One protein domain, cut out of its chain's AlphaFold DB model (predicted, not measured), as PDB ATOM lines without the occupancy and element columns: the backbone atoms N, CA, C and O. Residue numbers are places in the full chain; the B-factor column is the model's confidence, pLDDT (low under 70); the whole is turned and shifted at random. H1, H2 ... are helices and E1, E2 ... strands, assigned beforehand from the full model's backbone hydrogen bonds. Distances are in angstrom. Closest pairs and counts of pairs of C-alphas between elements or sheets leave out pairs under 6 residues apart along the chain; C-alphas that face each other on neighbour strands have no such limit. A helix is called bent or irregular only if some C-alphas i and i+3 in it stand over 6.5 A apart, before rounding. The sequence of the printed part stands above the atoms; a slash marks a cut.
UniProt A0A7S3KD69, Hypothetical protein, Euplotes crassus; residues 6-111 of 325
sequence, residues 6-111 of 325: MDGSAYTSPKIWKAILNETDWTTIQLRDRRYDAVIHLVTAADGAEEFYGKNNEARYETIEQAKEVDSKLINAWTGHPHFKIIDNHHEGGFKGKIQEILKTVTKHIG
ATOM      1  N   MET A   6     -35.677 -45.097 -34.535       95.31
ATOM      2  CA  MET A   6     -35.090 -43.805 -34.903       95.31
ATOM      3  C   MET A   6     -33.567 -43.771 -34.733       95.31
ATOM      4  O   MET A   6     -32.919 -42.974 -35.411       95.31
ATOM      5  N   ASP A   7     -32.976 -44.651 -33.917       94.50
ATOM      6  CA  ASP A   7     -31.524 -44.693 -33.689       94.50
ATOM      7  C   ASP A   7     -30.756 -44.956 -34.985       94.50
ATOM      8  O   ASP A   7     -29.645 -44.463 -35.155       94.50
ATOM      9  N   GLY A   8     -31.363 -45.672 -35.941       93.06
ATOM     10  CA  GLY A   8     -30.774 -45.894 -37.262       93.06
ATOM     11  C   GLY A   8     -30.430 -44.590 -37.988       93.06
ATOM     12  O   GLY A   8     -29.422 -44.531 -38.691       93.06
ATOM     13  N   SER A   9     -31.197 -43.519 -37.753       94.00
ATOM     14  CA  SER A   9     -30.938 -42.202 -38.345       94.00
ATOM     15  C   SER A   9     -29.635 -41.556 -37.858       94.00
ATOM     16  O   SER A   9     -29.053 -40.757 -38.585       94.00
ATOM     17  N   ALA A  10     -29.141 -41.926 -36.671       93.00
ATOM     18  CA  ALA A  10     -27.892 -41.403 -36.117       93.00
ATOM     19  C   ALA A  10     -26.639 -41.984 -36.801       93.00
ATOM     20  O   ALA A  10     -25.574 -41.368 -36.757       93.00
ATOM     21  N   TYR A  11     -26.770 -43.143 -37.456       91.50
ATOM     22  CA  TYR A  11     -25.672 -43.880 -38.099       91.50
ATOM     23  C   TYR A  11     -25.675 -43.774 -39.624       91.50
ATOM     24  O   TYR A  11     -24.926 -44.473 -40.305       91.50
ATOM     25  N   THR A  12     -26.519 -42.910 -40.179       93.38
ATOM     26  CA  THR A  12     -26.612 -42.702 -41.619       93.38
ATOM     27  C   THR A  12     -26.759 -41.223 -41.950       93.38
ATOM     28  O   THR A  12     -27.041 -40.391 -41.090       93.38
ATOM     29  N   SER A  13     -26.545 -40.865 -43.215       94.06
ATOM     30  CA  SER A  13     -26.766 -39.486 -43.646       94.06
ATOM     31  C   SER A  13     -28.269 -39.163 -43.689       94.06
ATOM     32  O   SER A  13     -29.069 -40.046 -44.015       94.06
ATOM     33  N   PRO A  14     -28.682 -37.896 -43.485       92.62
ATOM     34  CA  PRO A  14     -30.088 -37.502 -43.599       92.62
ATOM     35  C   PRO A  14     -30.723 -37.873 -44.947       92.62
ATOM     36  O   PRO A  14     -31.906 -38.197 -45.008       92.62
ATOM     37  N   LYS A  15     -29.929 -37.866 -46.030       95.69
ATOM     38  CA  LYS A  15     -30.377 -38.266 -47.372       95.69
ATOM     39  C   LYS A  15     -30.723 -39.751 -47.439       95.69
ATOM     40  O   LYS A  15     -31.781 -40.097 -47.950       95.69
ATOM     41  N   ILE A  16     -29.854 -40.610 -46.904       96.38
ATOM     42  CA  ILE A  16     -30.079 -42.061 -46.885       96.38
ATOM     43  C   ILE A  16     -31.233 -42.403 -45.941       96.38
ATOM     44  O   ILE A  16     -32.096 -43.186 -46.316       96.38
ATOM     45  N   TRP A  17     -31.308 -41.775 -44.762       95.50
ATOM     46  CA  TRP A  17     -32.446 -41.967 -43.859       95.50
ATOM     47  C   TRP A  17     -33.773 -41.620 -44.541       95.50
ATOM     48  O   TRP A  17     -34.711 -42.409 -44.502       95.50
ATOM     49  N   LYS A  18     -33.834 -40.477 -45.236       94.00
ATOM     50  CA  LYS A  18     -35.020 -40.076 -46.002       94.00
ATOM     51  C   LYS A  18     -35.350 -41.063 -47.127       94.00
ATOM     52  O   LYS A  18     -36.522 -41.347 -47.338       94.00
ATOM     53  N   ALA A  19     -34.346 -41.597 -47.825       96.06
ATOM     54  CA  ALA A  19     -34.559 -42.625 -48.844       96.06
ATOM     55  C   ALA A  19     -35.176 -43.898 -48.243       96.06
ATOM     56  O   ALA A  19     -36.186 -44.365 -48.752       96.06
ATOM     57  N   ILE A  20     -34.653 -44.379 -47.107       95.38
ATOM     58  CA  ILE A  20     -35.205 -45.540 -46.389       95.38
ATOM     59  C   ILE A  20     -36.666 -45.293 -45.995       95.38
ATOM     60  O   ILE A  20     -37.514 -46.153 -46.222       95.38
ATOM     61  N   LEU A  21     -36.974 -44.122 -45.426       94.50
ATOM     62  CA  LEU A  21     -38.344 -43.751 -45.054       94.50
ATOM     63  C   LEU A  21     -39.293 -43.781 -46.261       94.50
ATOM     64  O   LEU A  21     -40.364 -44.374 -46.178       94.50
ATOM     65  N   ASN A  22     -38.868 -43.214 -47.391       94.06
ATOM     66  CA  ASN A  22     -39.660 -43.193 -48.618       94.06
ATOM     67  C   ASN A  22     -39.858 -44.596 -49.217       94.06
ATOM     68  O   ASN A  22     -40.958 -44.926 -49.645       94.06
ATOM     69  N   GLU A  23     -38.813 -45.427 -49.253       96.38
ATOM     70  CA  GLU A  23     -38.875 -46.793 -49.800       96.38
ATOM     71  C   GLU A  23     -39.759 -47.724 -48.966       96.38
ATOM     72  O   GLU A  23     -40.322 -48.685 -49.487       96.38
ATOM     73  N   THR A  24     -39.874 -47.447 -47.668       94.75
ATOM     74  CA  THR A  24     -40.633 -48.272 -46.721       94.75
ATOM     75  C   THR A  24     -42.004 -47.698 -46.363       94.75
ATOM     76  O   THR A  24     -42.704 -48.301 -45.551       94.75
ATOM     77  N   ASP A  25     -42.383 -46.569 -46.970       94.19
ATOM     78  CA  ASP A  25     -43.631 -45.833 -46.719       94.19
ATOM     79  C   ASP A  25     -43.853 -45.504 -45.229       94.19
ATOM     80  O   ASP A  25     -44.960 -45.560 -44.691       94.19
ATOM     81  N   TRP A  26     -42.760 -45.180 -44.532       94.56
ATOM     82  CA  TRP A  26     -42.785 -44.757 -43.135       94.56
ATOM     83  C   TRP A  26     -42.478 -43.276 -43.004       94.56
ATOM     84  O   TRP A  26     -41.537 -42.752 -43.594       94.56
ATOM     85  N   THR A  27     -43.195 -42.600 -42.113       94.25
ATOM     86  CA  THR A  27     -42.883 -41.224 -41.727       94.25
ATOM     87  C   THR A  27     -42.190 -41.166 -40.370       94.25
ATOM     88  O   THR A  27     -42.339 -42.039 -39.509       94.25
ATOM     89  N   THR A  28     -41.478 -40.064 -40.119       94.00
ATOM     90  CA  THR A  28     -40.904 -39.804 -38.788       94.00
ATOM     91  C   THR A  28     -41.992 -39.727 -37.712       94.00
ATOM     92  O   THR A  28     -41.772 -40.184 -36.599       94.00
ATOM     93  N   ILE A  29     -43.183 -39.209 -38.024       94.94
ATOM     94  CA  ILE A  29     -44.296 -39.135 -37.066       94.94
ATOM     95  C   ILE A  29     -44.793 -40.538 -36.695       94.94
ATOM     96  O   ILE A  29     -45.024 -40.824 -35.522       94.94
ATOM     97  N   GLN A  30     -44.900 -41.448 -37.664       93.69
ATOM     98  CA  GLN A  30     -45.290 -42.831 -37.396       93.69
ATOM     99  C   GLN A  30     -44.232 -43.577 -36.571       93.69
ATOM    100  O   GLN A  30     -44.580 -44.270 -35.613       93.69
ATOM    101  N   LEU A  31     -42.949 -43.431 -36.916       94.75
ATOM    102  CA  LEU A  31     -41.866 -44.163 -36.255       94.75
ATOM    103  C   LEU A  31     -41.485 -43.587 -34.893       94.75
ATOM    104  O   LEU A  31     -41.247 -44.357 -33.967       94.75
ATOM    105  N   ARG A  32     -41.414 -42.260 -34.771       95.31
ATOM    106  CA  ARG A  32     -41.038 -41.573 -33.534       95.31
ATOM    107  C   ARG A  32     -42.251 -41.452 -32.618       95.31
ATOM    108  O   ARG A  32     -42.215 -41.998 -31.529       95.31
ATOM    109  N   ASP A  33     -43.324 -40.795 -33.066       93.38
ATOM    110  CA  ASP A  33     -44.383 -40.271 -32.182       93.38
ATOM    111  C   ASP A  33     -45.529 -41.249 -31.912       93.38
ATOM    112  O   ASP A  33     -46.195 -41.138 -30.889       93.38
ATOM    113  N   ARG A  34     -45.818 -42.157 -32.850       91.62
ATOM    114  CA  ARG A  34     -46.921 -43.123 -32.719       91.62
ATOM    115  C   ARG A  34     -46.485 -44.454 -32.113       91.62
ATOM    116  O   ARG A  34     -47.294 -45.128 -31.486       91.62
ATOM    117  N   ARG A  35     -45.253 -44.883 -32.381       92.88
ATOM    118  CA  ARG A  35     -44.781 -46.233 -32.041       92.88
ATOM    119  C   ARG A  35     -44.348 -46.380 -30.582       92.88
ATOM    120  O   ARG A  35     -44.334 -47.502 -30.083       92.88
ATOM    121  N   TYR A  36     -43.970 -45.282 -29.937       93.44
ATOM    122  CA  TYR A  36     -43.424 -45.269 -28.586       93.44
ATOM    123  C   TYR A  36     -44.290 -44.379 -27.696       93.44
ATOM    124  O   TYR A  36     -44.548 -43.233 -28.042       93.44
ATOM    125  N   ASP A  37     -44.724 -44.886 -26.542       91.31
ATOM    126  CA  ASP A  37     -45.446 -44.063 -25.562       91.31
ATOM    127  C   ASP A  37     -44.493 -43.095 -24.841       91.31
ATOM    128  O   ASP A  37     -44.830 -41.938 -24.591       91.31
ATOM    129  N   ALA A  38     -43.262 -43.542 -24.577       92.94
ATOM    130  CA  ALA A  38     -42.185 -42.747 -24.002       92.94
ATOM    131  C   ALA A  38     -40.820 -43.166 -24.552       92.94
ATOM    132  O   ALA A  38     -40.602 -44.317 -24.930       92.94
ATOM    133  N   VAL A  39     -39.884 -42.217 -24.542       95.31
ATOM    134  CA  VAL A  39     -38.480 -42.425 -24.893       95.31
ATOM    135  C   VAL A  39     -37.629 -41.852 -23.765       95.31
ATOM    136  O   VAL A  39     -37.776 -40.683 -23.398       95.31
ATOM    137  N   ILE A  40     -36.749 -42.680 -23.207       95.38
ATOM    138  CA  ILE A  40     -35.819 -42.296 -22.143       95.38
ATOM    139  C   ILE A  40     -34.407 -42.538 -22.668       95.38
ATOM    140  O   ILE A  40     -34.003 -43.685 -22.848       95.38
ATOM    141  N   HIS A  41     -33.672 -41.462 -22.932       95.50
ATOM    142  CA  HIS A  41     -32.276 -41.530 -23.357       95.50
ATOM    143  C   HIS A  41     -31.362 -41.427 -22.144       95.50
ATOM    144  O   HIS A  41     -31.439 -40.467 -21.376       95.50
ATOM    145  N   LEU A  42     -30.476 -42.405 -21.983       95.38
ATOM    146  CA  LEU A  42     -29.435 -42.366 -20.965       95.38
ATOM    147  C   LEU A  42     -28.159 -41.861 -21.618       95.38
ATOM    148  O   LEU A  42     -27.597 -42.554 -22.461       95.38
ATOM    149  N   VAL A  43     -27.695 -40.684 -21.199       95.38
ATOM    150  CA  VAL A  43     -26.469 -40.089 -21.742       95.38
ATOM    151  C   VAL A  43     -25.307 -41.059 -21.559       95.38
ATOM    152  O   VAL A  43     -25.143 -41.644 -20.478       95.38
ATOM    153  N   THR A  44     -24.517 -41.240 -22.616       93.88
ATOM    154  CA  THR A  44     -23.303 -42.060 -22.604       93.88
ATOM    155  C   THR A  44     -22.408 -41.748 -21.403       93.88
ATOM    156  O   THR A  44     -22.249 -40.595 -21.013       93.88
ATOM    157  N   ALA A  45     -21.763 -42.765 -20.821       93.81
ATOM    158  CA  ALA A  45     -20.776 -42.543 -19.758       93.81
ATOM    159  C   ALA A  45     -19.599 -41.672 -20.229       93.81
ATOM    160  O   ALA A  45     -18.925 -41.072 -19.406       93.81
ATOM    161  N   ALA A  46     -19.365 -41.568 -21.543       94.00
ATOM    162  CA  ALA A  46     -18.369 -40.651 -22.076       94.00
ATOM    163  C   ALA A  46     -18.649 -39.187 -21.705       94.00
ATOM    164  O   ALA A  46     -17.715 -38.409 -21.773       94.00
ATOM    165  N   ASP A  47     -19.872 -38.800 -21.322       93.81
ATOM    166  CA  ASP A  47     -20.217 -37.425 -20.951       93.81
ATOM    167  C   ASP A  47     -20.584 -37.290 -19.466       93.81
ATOM    168  O   ASP A  47     -21.690 -37.641 -19.055       93.81
ATOM    169  N   GLY A  48     -19.647 -36.802 -18.647       92.19
ATOM    170  CA  GLY A  48     -19.848 -36.584 -17.206       92.19
ATOM    171  C   GLY A  48     -19.592 -37.811 -16.322       92.19
ATOM    172  O   GLY A  48     -19.854 -37.771 -15.123       92.19
ATOM    173  N   ALA A  49     -19.102 -38.911 -16.898       93.69
ATOM    174  CA  ALA A  49     -18.702 -40.126 -16.185       93.69
ATOM    175  C   ALA A  49     -17.546 -40.848 -16.908       93.69
ATOM    176  O   ALA A  49     -17.490 -42.083 -16.934       93.69
ATOM    177  N   GLU A  50     -16.635 -40.081 -17.524       93.44
ATOM    178  CA  GLU A  50     -15.581 -40.551 -18.436       93.44
ATOM    179  C   GLU A  50     -14.737 -41.674 -17.827       93.44
ATOM    180  O   GLU A  50     -14.334 -42.608 -18.519       93.44
ATOM    181  N   GLU A  51     -14.523 -41.630 -16.511       91.31
ATOM    182  CA  GLU A  51     -13.784 -42.650 -15.771       91.31
ATOM    183  C   GLU A  51     -14.410 -44.050 -15.859       91.31
ATOM    184  O   GLU A  51     -13.720 -45.036 -15.614       91.31
ATOM    185  N   PHE A  52     -15.694 -44.174 -16.198       89.69
ATOM    186  CA  PHE A  52     -16.390 -45.451 -16.382       89.69
ATOM    187  C   PHE A  52     -16.540 -45.845 -17.856       89.69
ATOM    188  O   PHE A  52     -17.014 -46.945 -18.159       89.69
ATOM    189  N   TYR A  53     -16.130 -44.987 -18.790       89.19
ATOM    190  CA  TYR A  53     -16.241 -45.264 -20.214       89.19
ATOM    191  C   TYR A  53     -15.182 -46.284 -20.672       89.19
ATOM    192  O   TYR A  53     -14.008 -46.192 -20.329       89.19
ATOM    193  N   GLY A  54     -15.601 -47.296 -21.441       81.44
ATOM    194  CA  GLY A  54     -14.693 -48.268 -22.073       81.44
ATOM    195  C   GLY A  54     -14.104 -49.356 -21.160       81.44
ATOM    196  O   GLY A  54     -13.390 -50.218 -21.656       81.44
ATOM    197  N   LYS A  55     -14.430 -49.389 -19.858       75.88
ATOM    198  CA  LYS A  55     -13.801 -50.322 -18.895       75.88
ATOM    199  C   LYS A  55     -14.118 -51.815 -19.091       75.88
ATOM    200  O   LYS A  55     -13.311 -52.638 -18.683       75.88
ATOM    201  N   ASN A  56     -15.254 -52.166 -19.708       68.25
ATOM    202  CA  ASN A  56     -15.758 -53.552 -19.778       68.25
ATOM    203  C   ASN A  56     -16.225 -53.985 -21.186       68.25
ATOM    204  O   ASN A  56     -17.051 -54.888 -21.301       68.25
ATOM    205  N   ASN A  57     -15.792 -53.318 -22.262       68.81
ATOM    206  CA  ASN A  57     -16.274 -53.643 -23.609       68.81
ATOM    207  C   ASN A  57     -15.146 -53.611 -24.649       68.81
ATOM    208  O   ASN A  57     -14.862 -52.565 -25.226       68.81
ATOM    209  N   GLU A  58     -14.542 -54.775 -24.903       66.62
ATOM    210  CA  GLU A  58     -13.451 -54.961 -25.875       66.62
ATOM    211  C   GLU A  58     -13.855 -54.634 -27.328       66.62
ATOM    212  O   GLU A  58     -12.994 -54.382 -28.164       66.62
ATOM    213  N   ALA A  59     -15.158 -54.585 -27.633       69.12
ATOM    214  CA  ALA A  59     -15.681 -54.259 -28.962       69.12
ATOM    215  C   ALA A  59     -15.960 -52.755 -29.171       69.12
ATOM    216  O   ALA A  59     -16.517 -52.365 -30.200       69.12
ATOM    217  N   ARG A  60     -15.636 -51.896 -28.197       76.88
ATOM    218  CA  ARG A  60     -15.881 -50.451 -28.286       76.88
ATOM    219  C   ARG A  60     -14.645 -49.729 -28.820       76.88
ATOM    220  O   ARG A  60     -13.667 -49.559 -28.103       76.88
ATOM    221  N   TYR A  61     -14.729 -49.277 -30.068       78.81
ATOM    222  CA  TYR A  61     -13.626 -48.613 -30.776       78.81
ATOM    223  C   TYR A  61     -13.713 -47.078 -30.779       78.81
ATOM    224  O   TYR A  61     -12.777 -46.416 -31.218       78.81
ATOM    225  N   GLU A  62     -14.830 -46.507 -30.324       86.88
ATOM    226  CA  GLU A  62     -15.069 -45.059 -30.331       86.88
ATOM    227  C   GLU A  62     -14.281 -44.351 -29.220       86.88
ATOM    228  O   GLU A  62     -14.306 -44.787 -28.061       86.88
ATOM    229  N   THR A  63     -13.650 -43.218 -29.546       91.31
ATOM    230  CA  THR A  63     -13.092 -42.306 -28.532       91.31
ATOM    231  C   THR A  63     -14.204 -41.667 -27.696       91.31
ATOM    232  O   THR A  63     -15.385 -41.735 -28.042       91.31
ATOM    233  N   ILE A  64     -13.837 -41.016 -26.589       93.12
ATOM    234  CA  ILE A  64     -14.783 -40.276 -25.739       93.12
ATOM    235  C   ILE A  64     -15.532 -39.219 -26.565       93.12
ATOM    236  O   ILE A  64     -16.754 -39.128 -26.497       93.12
ATOM    237  N   GLU A  65     -14.824 -38.459 -27.399       94.31
ATOM    238  CA  GLU A  65     -15.392 -37.397 -28.235       94.31
ATOM    239  C   GLU A  65     -16.337 -37.957 -29.300       94.31
ATOM    240  O   GLU A  65     -17.434 -37.433 -29.487       94.31
ATOM    241  N   GLN A  66     -15.947 -39.054 -29.960       93.44
ATOM    242  CA  GLN A  66     -16.801 -39.735 -30.936       93.44
ATOM    243  C   GLN A  66     -18.082 -40.253 -30.280       93.44
ATOM    244  O   GLN A  66     -19.171 -40.096 -30.831       93.44
ATOM    245  N   ALA A  67     -17.971 -40.802 -29.071       93.50
ATOM    246  CA  ALA A  67     -19.117 -41.272 -28.308       93.50
ATOM    247  C   ALA A  67     -20.071 -40.133 -27.936       93.50
ATOM    248  O   ALA A  67     -21.281 -40.305 -28.049       93.50
ATOM    249  N   LYS A  68     -19.545 -38.963 -27.543       94.69
ATOM    250  CA  LYS A  68     -20.353 -37.753 -27.299       94.69
ATOM    251  C   LYS A  68     -21.070 -37.285 -28.566       94.69
ATOM    252  O   LYS A  68     -22.244 -36.925 -28.515       94.69
ATOM    253  N   GLU A  69     -20.394 -37.311 -29.715       93.75
ATOM    254  CA  GLU A  69     -20.997 -36.923 -30.995       93.75
ATOM    255  C   GLU A  69     -22.134 -37.874 -31.399       93.75
ATOM    256  O   GLU A  69     -23.213 -37.428 -31.801       93.75
ATOM    257  N   VAL A  70     -21.918 -39.186 -31.272       93.69
ATOM    258  CA  VAL A  70     -22.940 -40.204 -31.553       93.69
ATOM    259  C   VAL A  70     -24.112 -40.089 -30.578       93.69
ATOM    260  O   VAL A  70     -25.260 -40.122 -31.018       93.69
ATOM    261  N   ASP A  71     -23.851 -39.881 -29.287       95.06
ATOM    262  CA  ASP A  71     -24.889 -39.665 -28.272       95.06
ATOM    263  C   ASP A  71     -25.751 -38.438 -28.610       95.06
ATOM    264  O   ASP A  71     -26.978 -38.523 -28.631       95.06
ATOM    265  N   SER A  72     -25.126 -37.331 -29.027       94.31
ATOM    266  CA  SER A  72     -25.840 -36.141 -29.501       94.31
ATOM    267  C   SER A  72     -26.709 -36.425 -30.734       94.31
ATOM    268  O   SER A  72     -27.846 -35.951 -30.819       94.31
ATOM    269  N   LYS A  73     -26.227 -37.228 -31.695       94.62
ATOM    270  CA  LYS A  73     -27.022 -37.646 -32.867       94.62
ATOM    271  C   LYS A  73     -28.216 -38.515 -32.468       94.62
ATOM    272  O   LYS A  73     -29.298 -38.318 -33.019       94.62
ATOM    273  N   LEU A  74     -28.043 -39.423 -31.506       95.50
ATOM    274  CA  LEU A  74     -29.122 -40.256 -30.963       95.50
ATOM    275  C   LEU A  74     -30.179 -39.400 -30.266       95.50
ATOM    276  O   LEU A  74     -31.358 -39.493 -30.599       95.50
ATOM    277  N   ILE A  75     -29.764 -38.484 -29.390       95.31
ATOM    278  CA  ILE A  75     -30.660 -37.510 -28.755       95.31
ATOM    279  C   ILE A  75     -31.444 -36.733 -29.827       95.31
ATOM    280  O   ILE A  75     -32.672 -36.630 -29.771       95.31
ATOM    281  N   ASN A  76     -30.746 -36.259 -30.861       94.94
ATOM    282  CA  ASN A  76     -31.343 -35.526 -31.971       94.94
ATOM    283  C   ASN A  76     -32.317 -36.359 -32.816       94.94
ATOM    284  O   ASN A  76     -33.264 -35.795 -33.375       94.94
ATOM    285  N   ALA A  77     -32.126 -37.674 -32.930       95.62
ATOM    286  CA  ALA A  77     -33.049 -38.569 -33.627       95.62
ATOM    287  C   ALA A  77     -34.434 -38.606 -32.956       95.62
ATOM    288  O   ALA A  77     -35.454 -38.733 -33.639       95.62
ATOM    289  N   TRP A  78     -34.468 -38.418 -31.634       96.56
ATOM    290  CA  TRP A  78     -35.683 -38.439 -30.818       96.56
ATOM    291  C   TRP A  78     -36.233 -37.055 -30.457       96.56
ATOM    292  O   TRP A  78     -37.363 -36.969 -29.967       96.56
ATOM    293  N   THR A  79     -35.506 -35.966 -30.746       95.25
ATOM    294  CA  THR A  79     -36.009 -34.590 -30.588       95.25
ATOM    295  C   THR A  79     -37.401 -34.457 -31.187       95.25
ATOM    296  O   THR A  79     -37.644 -34.869 -32.321       95.25
ATOM    297  N   GLY A  80     -38.322 -33.871 -30.424       94.56
ATOM    298  CA  GLY A  80     -39.712 -33.692 -30.829       94.56
ATOM    299  C   GLY A  80     -40.640 -34.859 -30.493       94.56
ATOM    300  O   GLY A  80     -41.834 -34.723 -30.728       94.56
ATOM    301  N   HIS A  81     -40.169 -35.971 -29.924       96.12
ATOM    302  CA  HIS A  81     -41.083 -36.971 -29.371       96.12
ATOM    303  C   HIS A  81     -41.896 -36.376 -28.190       96.12
ATOM    304  O   HIS A  81     -41.309 -35.674 -27.360       96.12
ATOM    305  N   PRO A  82     -43.228 -36.610 -28.083       92.56
ATOM    306  CA  PRO A  82     -44.075 -35.981 -27.057       92.56
ATOM    307  C   PRO A  82     -43.666 -36.272 -25.610       92.56
ATOM    308  O   PRO A  82     -43.886 -35.443 -24.731       92.56
ATOM    309  N   HIS A  83     -43.072 -37.440 -25.377       92.25
ATOM    310  CA  HIS A  83     -42.635 -37.915 -24.067       92.25
ATOM    311  C   HIS A  83     -41.166 -38.329 -24.153       92.25
ATOM    312  O   HIS A  83     -40.848 -39.515 -24.177       92.25
ATOM    313  N   PHE A  84     -40.278 -37.346 -24.320       94.25
ATOM    314  CA  PHE A  84     -38.834 -37.569 -24.404       94.25
ATOM    315  C   PHE A  84     -38.115 -36.997 -23.191       94.25
ATOM    316  O   PHE A  84     -38.170 -35.785 -22.960       94.25
ATOM    317  N   LYS A  85     -37.426 -37.869 -22.455       93.38
ATOM    318  CA  LYS A  85     -36.596 -37.515 -21.305       93.38
ATOM    319  C   LYS A  85     -35.156 -37.940 -21.570       93.38
ATOM    320  O   LYS A  85     -34.906 -39.046 -22.039       93.38
ATOM    321  N   ILE A  86     -34.225 -37.059 -21.231       94.25
ATOM    322  CA  ILE A  86     -32.791 -37.334 -21.233       94.25
ATOM    323  C   ILE A  86     -32.352 -37.356 -19.775       94.25
ATOM    324  O   ILE A  86     -32.772 -36.505 -18.989       94.25
ATOM    325  N   ILE A  87     -31.558 -38.357 -19.413       94.06
ATOM    326  CA  ILE A  87     -31.039 -38.549 -18.061       94.06
ATOM    327  C   ILE A  87     -29.517 -38.579 -18.165       94.06
ATOM    328  O   ILE A  87     -28.949 -39.472 -18.810       94.06
ATOM    329  N   ASP A  88     -28.874 -37.577 -17.570       94.00
ATOM    330  CA  ASP A  88     -27.430 -37.391 -17.646       94.00
ATOM    331  C   ASP A  88     -26.678 -38.221 -16.590       94.00
ATOM    332  O   ASP A  88     -27.214 -39.188 -16.041       94.00
ATOM    333  N   ASN A  89     -25.391 -37.941 -16.388       94.50
ATOM    334  CA  ASN A  89     -24.573 -38.635 -15.394       94.50
ATOM    335  C   ASN A  89     -24.355 -37.817 -14.107       94.50
ATOM    336  O   ASN A  89     -23.735 -38.325 -13.175       94.50
ATOM    337  N   HIS A  90     -24.898 -36.600 -14.007       90.19
ATOM    338  CA  HIS A  90     -24.667 -35.661 -12.903       90.19
ATOM    339  C   HIS A  90     -25.715 -35.803 -11.790       90.19
ATOM    340  O   HIS A  90     -26.226 -34.818 -11.258       90.19
ATOM    341  N   HIS A  91     -26.046 -37.041 -11.424       88.31
ATOM    342  CA  HIS A  91     -27.018 -37.323 -10.371       88.31
ATOM    343  C   HIS A  91     -26.349 -37.533  -9.011       88.31
ATOM    344  O   HIS A  91     -25.263 -38.109  -8.905       88.31
ATOM    345  N   GLU A  92     -27.042 -37.129  -7.945       86.69
ATOM    346  CA  GLU A  92     -26.632 -37.434  -6.577       86.69
ATOM    347  C   GLU A  92     -26.525 -38.957  -6.379       86.69
ATOM    348  O   GLU A  92     -27.404 -39.725  -6.772       86.69
ATOM    349  N   GLY A  93     -25.414 -39.427  -5.806       88.50
ATOM    350  CA  GLY A  93     -25.146 -40.865  -5.680       88.50
ATOM    351  C   GLY A  93     -24.759 -41.562  -6.995       88.50
ATOM    352  O   GLY A  93     -24.777 -42.796  -7.059       88.50
ATOM    353  N   GLY A  94     -24.412 -40.801  -8.040       91.56
ATOM    354  CA  GLY A  94     -23.878 -41.303  -9.307       91.56
ATOM    355  C   GLY A  94     -24.868 -42.201 -10.050       91.56
ATOM    356  O   GLY A  94     -26.039 -41.862 -10.226       91.56
ATOM    357  N   PHE A  95     -24.418 -43.390 -10.463       92.31
ATOM    358  CA  PHE A  95     -25.245 -44.325 -11.233       92.31
ATOM    359  C   PHE A  95     -26.547 -44.714 -10.515       92.31
ATOM    360  O   PHE A  95     -27.582 -44.859 -11.160       92.31
ATOM    361  N   LYS A  96     -26.538 -44.834  -9.181       94.62
ATOM    362  CA  LYS A  96     -27.758 -45.151  -8.422       94.62
ATOM    363  C   LYS A  96     -28.801 -44.037  -8.546       94.62
ATOM    364  O   LYS A  96     -29.972 -44.346  -8.760       94.62
ATOM    365  N   GLY A  97     -28.377 -42.775  -8.464       94.06
ATOM    366  CA  GLY A  97     -29.249 -41.619  -8.692       94.06
ATOM    367  C   GLY A  97     -29.806 -41.598 -10.112       94.06
ATOM    368  O   GLY A  97     -31.004 -41.406 -10.303       94.06
ATOM    369  N   LYS A  98     -28.972 -41.938 -11.105       94.12
ATOM    370  CA  LYS A  98     -29.408 -42.106 -12.498       94.12
ATOM    371  C   LYS A  98     -30.531 -43.145 -12.629       94.12
ATOM    372  O   LYS A  98     -31.538 -42.885 -13.278       94.12
ATOM    373  N   ILE A  99     -30.401 -44.303 -11.974       95.31
ATOM    374  CA  ILE A  99     -31.453 -45.336 -11.954       95.31
ATOM    375  C   ILE A  99     -32.729 -44.848 -11.252       95.31
ATOM    376  O   ILE A  99     -33.831 -45.142 -11.713       95.31
ATOM    377  N   GLN A 100     -32.609 -44.091 -10.160       92.69
ATOM    378  CA  GLN A 100     -33.769 -43.514  -9.473       92.69
ATOM    379  C   GLN A 100     -34.530 -42.525 -10.365       92.69
ATOM    380  O   GLN A 100     -35.758 -42.578 -10.404       92.69
ATOM    381  N   GLU A 101     -33.826 -41.694 -11.139       91.19
ATOM    382  CA  GLU A 101     -34.450 -40.775 -12.098       91.19
ATOM    383  C   GLU A 101     -35.161 -41.523 -13.241       91.19
ATOM    384  O   GLU A 101     -36.244 -41.118 -13.676       91.19
ATOM    385  N   ILE A 102     -34.613 -42.660 -13.694       93.44
ATOM    386  CA  ILE A 102     -35.295 -43.538 -14.662       93.44
ATOM    387  C   ILE A 102     -36.607 -44.045 -14.073       93.44
ATOM    388  O   ILE A 102     -37.654 -43.913 -14.707       93.44
ATOM    389  N   LEU A 103     -36.556 -44.613 -12.863       92.38
ATOM    390  CA  LEU A 103     -37.739 -45.146 -12.193       92.38
ATOM    391  C   LEU A 103     -38.799 -44.060 -12.038       92.38
ATOM    392  O   LEU A 103     -39.934 -44.283 -12.442       92.38
ATOM    393  N   LYS A 104     -38.412 -42.873 -11.562       89.69
ATOM    394  CA  LYS A 104     -39.292 -41.707 -11.446       89.69
ATOM    395  C   LYS A 104     -39.929 -41.320 -12.780       89.69
ATOM    396  O   LYS A 104     -41.129 -41.075 -12.846       89.69
ATOM    397  N   THR A 105     -39.146 -41.295 -13.857       90.12
ATOM    398  CA  THR A 105     -39.643 -40.959 -15.198       90.12
ATOM    399  C   THR A 105     -40.676 -41.980 -15.684       90.12
ATOM    400  O   THR A 105     -41.721 -41.598 -16.216       90.12
ATOM    401  N   VAL A 106     -40.418 -43.276 -15.481       92.06
ATOM    402  CA  VAL A 106     -41.329 -44.355 -15.890       92.06
ATOM    403  C   VAL A 106     -42.603 -44.349 -15.050       92.06
ATOM    404  O   VAL A 106     -43.694 -44.376 -15.615       92.06
ATOM    405  N   THR A 107     -42.487 -44.282 -13.720       90.56
ATOM    406  CA  THR A 107     -43.645 -44.263 -12.812       90.56
ATOM    407  C   THR A 107     -44.532 -43.047 -13.062       90.56
ATOM    408  O   THR A 107     -45.756 -43.172 -13.031       90.56
ATOM    409  N   LYS A 108     -43.924 -41.902 -13.405       86.69
ATOM    410  CA  LYS A 108     -44.629 -40.690 -13.832       86.69
ATOM    411  C   LYS A 108     -45.407 -40.913 -15.117       86.69
ATOM    412  O   LYS A 108     -46.578 -40.559 -15.207       86.69
ATOM    413  N   HIS A 109     -44.763 -41.504 -16.117       87.81
ATOM    414  CA  HIS A 109     -45.386 -41.717 -17.416       87.81
ATOM    415  C   HIS A 109     -46.597 -42.662 -17.342       87.81
ATOM    416  O   HIS A 109     -47.613 -42.395 -17.982       87.81
ATOM    417  N   ILE A 110     -46.521 -43.720 -16.528       88.12
ATOM    418  CA  ILE A 110     -47.635 -44.666 -16.334       88.12
ATOM    419  C   ILE A 110     -48.706 -44.161 -15.350       88.12
ATOM    420  O   ILE A 110     -49.720 -44.831 -15.170       88.12
ATOM    421  N   GLY A 111     -48.500 -42.995 -14.725       80.31
ATOM    422  CA  GLY A 111     -49.489 -42.333 -13.874       80.31
ATOM    423  C   GLY A 111     -49.592 -42.880 -12.450       80.31
ATOM    424  O   GLY A 111     -50.693 -42.925 -11.905       80.31
TER     425      GLY A 111
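AT A GLANCE: This is residues 6 to 111 of the 325 residues of the protein "Hypothetical protein" of Euplotes crassus (UniProt A0A7S3KD69). A short ribbon of two parallel strands, E1 and E2, lies in the middle between two long helices, H4 over one face and H5 over the other. H1 packs on H4 on the side away from the ribbon, H2 and H3 make a small helical end beyond it, and residues 55 to 61 stick out as a loop. The printed part has 106 residues, with five named helices and two named strands in the order H1, H2, H3, E1, H4, E2, H5; the class is mostly helix. The whole is only just loose, close to compact, with a radius of gyration of the C-alphas of 15.7 A, and flat, spanning 45 by 40 by 19 A.

IN THESE COORDINATES: Strand E1 is residues 39 to 42, beginning at C-alpha 39 at (-38.480, -42.425, -24.893), and strand E2 is residues 84 to 87. H4, residues 64 to 78, is 21.6 A long from first to last C-alpha. H5, residues 95 to 109, is 21.2 A long and ends at C-alpha 109 at (-45.386, -41.717, -17.416). H1 is residues 6 to 11, beginning at C-alpha 6 at (-35.090, -43.805, -34.903). H2, residues 14 to 23, is 14.2 A long. H3, residues 28 to 34, is neither bent nor irregular, but only just: C-alphas 31 and 34 are 6.3 A apart.

HOW THE PARTS SIT: E1 and E2 are parallel neighbours, their directions 17 degrees apart; N 41 and O 85 are 2.9 A apart and N 85 and O 39 are 3.0 A apart, both within hydrogen-bond range. E1, H4 and E2 form a strand-helix-strand unit, two parallel neighbour strands with a helix between them in the chain, and its crossover is right-handed. The closest C-alphas of E1 and H4, those of His 41 and Ile 75, are 6.9 A apart. Those of E2 and H5, Ile 87 and Lys 98, are 6.8 A apart. H4 and H5 are apart. H1 and H4 touch, closest at the C-alphas of Ala 10 and Lys 73, 5.0 A, and run opposite ways at a tilt of 36 degrees, only just steep. H2 is close to H1 but not clearly touching, with the C-alphas of Ser 9 and Trp 17 closest at 5.7 A. H3 is close to H4 but not clearly touching, with the C-alphas of Arg 32 and Trp 78 closest at 6.8 A. Every O i to N i+4 pair is within hydrogen-bond range in H2, H4 and H5, against 2 of 3 in H3 and 0 of 2 in H1, where 3 of 3 O i to N i+3 pairs are.

THE WHOLE: The two C-alphas farthest apart, those of Glu 23 and Gly 93, are 46.6 A apart. The printed part has no cut. The link from E1 to H4, 21 residues, is long. The mean pLDDT of the printed part is 91.7, and residues 56 to 59 are under 70.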